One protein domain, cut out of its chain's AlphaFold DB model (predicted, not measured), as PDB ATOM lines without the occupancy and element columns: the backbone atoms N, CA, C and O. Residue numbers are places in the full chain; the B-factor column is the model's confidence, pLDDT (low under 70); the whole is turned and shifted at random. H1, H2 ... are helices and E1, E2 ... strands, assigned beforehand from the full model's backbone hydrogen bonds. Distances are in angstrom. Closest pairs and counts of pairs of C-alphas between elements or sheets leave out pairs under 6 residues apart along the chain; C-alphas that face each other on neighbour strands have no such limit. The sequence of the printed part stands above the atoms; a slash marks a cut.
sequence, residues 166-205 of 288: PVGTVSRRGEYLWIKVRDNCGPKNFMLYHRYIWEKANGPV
ATOM      1  N   PRO A 166     129.883 111.787  71.300       92.56
ATOM      2  CA  PRO A 166     128.568 112.131  71.842       92.56
ATOM      3  C   PRO A 166     128.611 113.381  72.741       92.56
ATOM      4  O   PRO A 166     129.664 113.792  73.234       92.56
ATOM      5  N   VAL A 167     127.461 114.035  72.921       93.81
ATOM      6  CA  VAL A 167     127.313 115.131  73.897       93.81
ATOM      7  C   VAL A 167     127.567 114.576  75.305       93.81
ATOM      8  O   VAL A 167     127.152 113.468  75.621       93.81
ATOM      9  N   GLY A 168     128.288 115.327  76.132       93.12
ATOM     10  CA  GLY A 168     128.748 114.921  77.461       93.12
ATOM     11  C   GLY A 168     130.174 114.367  77.493       93.12
ATOM     12  O   GLY A 168     130.772 114.327  78.563       93.12
ATOM     13  N   THR A 169     130.772 114.000  76.351       94.56
ATOM     14  CA  THR A 169     132.163 113.524  76.329       94.56
ATOM     15  C   THR A 169     133.129 114.614  76.785       94.56
ATOM     16  O   THR A 169     133.179 115.697  76.192       94.56
ATOM     17  N   VAL A 170     133.930 114.294  77.803       95.25
ATOM     18  CA  VAL A 170     135.064 115.103  78.259       95.25
ATOM     19  C   VAL A 170     136.327 114.607  77.562       95.25
ATOM     20  O   VAL A 170     136.606 113.413  77.530       95.25
ATOM     21  N   SER A 171     137.086 115.518  76.965       93.25
ATOM     22  CA  SER A 171     138.320 115.204  76.243       93.25
ATOM     23  C   SER A 171     139.373 116.275  76.491       93.25
ATOM     24  O   SER A 171     139.048 117.459  76.606       93.25
ATOM     25  N   ARG A 172     140.643 115.873  76.547       93.88
ATOM     26  CA  ARG A 172     141.763 116.814  76.593       93.88
ATOM     27  C   ARG A 172     141.958 117.456  75.220       93.88
ATOM     28  O   ARG A 172     142.045 116.748  74.218       93.88
ATOM     29  N   ARG A 173     142.058 118.788  75.175       89.88
ATOM     30  CA  ARG A 173     142.420 119.543  73.963       89.88
ATOM     31  C   ARG A 173     143.416 120.636  74.330       89.88
ATOM     32  O   ARG A 173     143.042 121.648  74.918       89.88
ATOM     33  N   GLY A 174     144.684 120.398  73.995       90.81
ATOM     34  CA  GLY A 174     145.798 121.237  74.431       90.81
ATOM     35  C   GLY A 174     146.019 121.126  75.940       90.81
ATOM     36  O   GLY A 174     146.202 120.024  76.474       90.81
ATOM     37  N   GLU A 175     145.987 122.273  76.610       91.31
ATOM     38  CA  GLU A 175     146.257 122.413  78.046       91.31
ATOM     39  C   GLU A 175     145.027 122.162  78.925       91.31
ATOM     40  O   GLU A 175     145.181 121.857  80.099       91.31
ATOM     41  N   TYR A 176     143.811 122.219  78.370       95.12
ATOM     42  CA  TYR A 176     142.573 122.134  79.148       95.12
ATOM     43  C   TYR A 176     141.714 120.918  78.788       95.12
ATOM     44  O   TYR A 176     141.785 120.350  77.691       95.12
ATOM     45  N   LEU A 177     140.832 120.553  79.721       96.06
ATOM     46  CA  LEU A 177     139.711 119.652  79.473       96.06
ATOM     47  C   LEU A 177     138.544 120.406  78.836       96.06
ATOM     48  O   LEU A 177     138.186 121.510  79.249       96.06
ATOM     49  N   TRP A 178     137.918 119.771  77.852       96.25
ATOM     50  CA  TRP A 178     136.750 120.275  77.143       96.25
ATOM     51  C   TRP A 178     135.625 119.258  77.203       96.25
ATOM     52  O   TRP A 178     135.856 118.071  76.984       96.25
ATOM     53  N   ILE A 179     134.404 119.734  77.419       95.94
ATOM     54  CA  ILE A 179     133.189 118.927  77.363       95.94
ATOM     55  C   ILE A 179     132.371 119.299  76.134       95.94
ATOM     56  O   ILE A 179     132.207 120.477  75.801       95.94
ATOM     57  N   LYS A 180     131.847 118.288  75.442       95.50
ATOM     58  CA  LYS A 180     130.857 118.516  74.394       95.50
ATOM     59  C   LYS A 180     129.506 118.832  75.029       95.50
ATOM     60  O   LYS A 180     128.931 117.969  75.676       95.50
ATOM     61  N   VAL A 181     128.980 120.035  74.829       95.06
ATOM     62  CA  VAL A 181     127.704 120.477  75.423       95.06
ATOM     63  C   VAL A 181     126.530 120.433  74.447       95.06
ATOM     64  O   VAL A 181     125.384 120.440  74.879       95.06
ATOM     65  N   ARG A 182     126.795 120.410  73.134       92.69
ATOM     66  CA  ARG A 182     125.764 120.356  72.084       92.69
ATOM     67  C   ARG A 182     126.322 119.852  70.753       92.69
ATOM     68  O   ARG A 182     127.531 119.671  70.601       92.69
ATOM     69  N   ASP A 183     125.426 119.636  69.798       91.19
ATOM     70  CA  ASP A 183     125.728 119.236  68.425       91.19
ATOM     71  C   ASP A 183     125.360 120.334  67.416       91.19
ATOM     72  O   ASP A 183     124.534 121.198  67.693       91.19
ATOM     73  N   ASN A 184     125.961 120.273  66.223       85.75
ATOM     74  CA  ASN A 184     125.614 121.103  65.056       85.75
ATOM     75  C   ASN A 184     125.740 122.634  65.228       85.75
ATOM     76  O   ASN A 184     125.242 123.390  64.402       85.75
ATOM     77  N   CYS A 185     126.466 123.111  66.241       85.50
ATOM     78  CA  CYS A 185     126.775 124.530  66.462       85.50
ATOM     79  C   CYS A 185     128.259 124.881  66.216       85.50
ATOM     80  O   CYS A 185     128.756 125.894  66.716       85.50
ATOM     81  N   GLY A 186     128.991 124.042  65.473       85.00
ATOM     82  CA  GLY A 186     130.399 124.275  65.131       85.00
ATOM     83  C   GLY A 186     131.300 124.403  66.374       85.00
ATOM     84  O   GLY A 186     131.245 123.530  67.244       85.00
ATOM     85  N   PRO A 187     132.112 125.472  66.507       83.75
ATOM     86  CA  PRO A 187     132.977 125.686  67.675       83.75
ATOM     87  C   PRO A 187     132.224 125.721  69.014       83.75
ATOM     88  O   PRO A 187     132.763 125.291  70.028       83.75
ATOM     89  N   LYS A 188     130.953 126.150  69.012       89.38
ATOM     90  CA  LYS A 188     130.101 126.234  70.213       89.38
ATOM     91  C   LYS A 188     129.615 124.865  70.712       89.38
ATOM     92  O   LYS A 188     128.908 124.793  71.714       89.38
ATOM     93  N   ASN A 189     129.966 123.777  70.022       91.19
ATOM     94  CA  ASN A 189     129.695 122.414  70.481       91.19
ATOM     95  C   ASN A 189     130.480 122.061  71.745       91.19
ATOM     96  O   ASN A 189     130.046 121.198  72.505       91.19
ATOM     97  N   PHE A 190     131.630 122.703  71.955       94.19
ATOM     98  CA  PHE A 190     132.534 122.403  73.054       94.19
ATOM     99  C   PHE A 190     132.689 123.607  73.973       94.19
ATOM    100  O   PHE A 190     132.745 124.749  73.526       94.19
ATOM    101  N   MET A 191     132.785 123.323  75.264       94.44
ATOM    102  CA  MET A 191     133.024 124.298  76.316       94.44
ATOM    103  C   MET A 191     134.170 123.803  77.197       94.44
ATOM    104  O   MET A 191     134.365 122.594  77.336       94.44
ATOM    105  N   LEU A 192     134.930 124.723  77.788       96.00
ATOM    106  CA  LEU A 192     135.927 124.377  78.798       96.00
ATOM    107  C   LEU A 192     135.246 123.671  79.976       96.00
ATOM    108  O   LEU A 192     134.235 124.144  80.492       96.00
ATOM    109  N   TYR A 193     135.795 122.533  80.393       96.38
ATOM    110  CA  TYR A 193     135.150 121.664  81.376       96.38
ATOM    111  C   TYR A 193     135.047 122.318  82.760       96.38
ATOM    112  O   TYR A 193     133.984 122.275  83.373       96.38
ATOM    113  N   HIS A 194     136.098 123.010  83.206       95.44
ATOM    114  CA  HIS A 194     136.076 123.777  84.456       95.44
ATOM    115  C   HIS A 194     135.001 124.871  84.449       95.44
ATOM    116  O   HIS A 194     134.294 125.051  85.436       95.44
ATOM    117  N   ARG A 195     134.824 125.562  83.313       95.94
ATOM    118  CA  ARG A 195     133.782 126.578  83.148       95.94
ATOM    119  C   ARG A 195     132.395 125.955  83.213       95.94
ATOM    120  O   ARG A 195     131.545 126.469  83.920       95.94
ATOM    121  N   TYR A 196     132.189 124.828  82.538       95.50
ATOM    122  CA  TYR A 196     130.923 124.100  82.593       95.50
ATOM    123  C   TYR A 196     130.555 123.654  84.017       95.50
ATOM    124  O   TYR A 196     129.410 123.817  84.430       95.50
ATOM    125  N   ILE A 197     131.516 123.111  84.776       96.19
ATOM    126  CA  ILE A 197     131.293 122.697  86.171       96.19
ATOM    127  C   ILE A 197     130.965 123.905  87.050       96.19
ATOM    128  O   ILE A 197     130.002 123.858  87.813       96.19
ATOM    129  N   TRP A 198     131.719 124.997  86.907       96.38
ATOM    130  CA  TRP A 198     131.462 126.230  87.645       96.38
ATOM    131  C   TRP A 198     130.082 126.812  87.333       96.38
ATOM    132  O   TRP A 198     129.326 127.112  88.254       96.38
ATOM    133  N   GLU A 199     129.729 126.930  86.049       96.38
ATOM    134  CA  GLU A 199     128.457 127.518  85.623       96.38
ATOM    135  C   GLU A 199     127.249 126.688  86.066       96.38
ATOM    136  O   GLU A 199     126.200 127.252  86.369       96.38
ATOM    137  N   LYS A 200     127.403 125.363  86.182       94.38
ATOM    138  CA  LYS A 200     126.369 124.488  86.746       94.38
ATOM    139  C   LYS A 200     126.085 124.737  88.227       94.38
ATOM    140  O   LYS A 200     124.951 124.521  88.641       94.38
ATOM    141  N   ALA A 201     127.088 125.130  89.010       95.12
ATOM    142  CA  ALA A 201     126.953 125.320  90.453       95.12
ATOM    143  C   ALA A 201     126.661 126.779  90.840       95.12
ATOM    144  O   ALA A 201     125.838 127.027  91.713       95.12
ATOM    145  N   ASN A 202     127.319 127.740  90.182       94.62
ATOM    146  CA  ASN A 202     127.330 129.155  90.575       94.62
ATOM    147  C   ASN A 202     126.672 130.090  89.546       94.62
ATOM    148  O   ASN A 202     126.542 131.286  89.800       94.62
ATOM    149  N   GLY A 203     126.277 129.575  88.378       94.50
ATOM    150  CA  GLY A 203     125.773 130.387  87.271       94.50
ATOM    151  C   GLY A 203     126.878 130.982  86.379       94.50
ATOM    152  O   GLY A 203     128.062 130.668  86.536       94.50
ATOM    153  N   PRO A 204     126.504 131.810  85.385       95.25
ATOM    154  CA  PRO A 204     127.417 132.289  84.349       95.25
ATOM    155  C   PRO A 204     128.578 133.109  84.923       95.25
ATOM    156  O   PRO A 204     128.391 133.942  85.808       95.25
ATOM    157  N   VAL A 205     129.778 132.914  84.369       95.19
ATOM    158  CA  VAL A 205     130.956 133.732  84.706       95.19
ATOM    159  C   VAL A 205     130.720 135.175  84.227       95.19
ATOM    160  O   VAL A 205     130.535 135.363  83.019       95.19
TER     161      VAL A 205
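Overview. This is residues 166 to 205 of the 288 residues of the protein "HNHc domain-containing protein" of Erysipelotrichaceae bacterium (UniProt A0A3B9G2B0). What does the model look like at first sight? A small antiparallel sheet of three strands, E1 E2 E3, has the hairpin of E1 and E2 at one side, and from the end of E3 the helix H2 leads off and stands up from the sheet. The short helix H1 is a single turn before E3, at the end of E3 away from H2. What is it made of? The printed part has 40 residues with two named helices and three named strands, in the order E1 E2 H1 E3 H2, and its class is mixed, helices and strands. How large is it? It is compact, with a radius of gyration of the C-alphas of 10.1 A and spans of 26 by 23 by 15 A.

Along the chain. Where are the strands? E2 is residues 176 to 180, 13.2 A from first to last C-alpha; E1 is residues 170 to 173, 9.6 A, beginning at C-alpha 170 at (135.064, 115.103, 78.259). E3 is residues 190 to 192, 7.0 A. Where are the helices? H2 is residues 193 to 202, 14.2 A, ending at C-alpha 202 at (127.330, 129.155, 90.575). H1 is residues 186 to 189, 5.7 A, beginning at C-alpha 186 at (130.399, 124.275, 65.131).

Arrangement. How is the sheet joined? E2 is the inner strand, and E1 and E3 are edge strands. E1 and E2, a hairpin, are antiparallel at 134 degrees, with N 171 and O 178 within hydrogen-bond range at 2.8 A. E2 and E3 are antiparallel at 143 degrees, with N 179 and O 191 within hydrogen-bond range at 2.9 A. How does H2 stand to the sheet? H2 is on the sheet at a height over the sheet of 11.2 A, and its line rises 59 degrees out of the local plane: it stands up from the sheet. It lies only just over E2 and E3, with 3 of its C-alphas falling on each; the closest C-alphas of E2 and H2 are those of Trp 178 and Tyr 193, 4.7 A apart. Where is H1? It is only just not on the sheet, with 4 pairs of C-alphas within 10 A, and it is apart from E1 and H2. What do the helix backbones show? In H2 every O i to N i+4 pair is within hydrogen-bond range; H1 is too short for such a pair.

Size, cuts and confidence. How far does it reach? The two C-alphas farthest apart are those of Asn 184 and Asn 202, at 26.8 A. Is the printed part whole? It has no cut, and its four links are tight. How sure is the model? The mean pLDDT of the printed part is 93.3, and no printed residue is under 70.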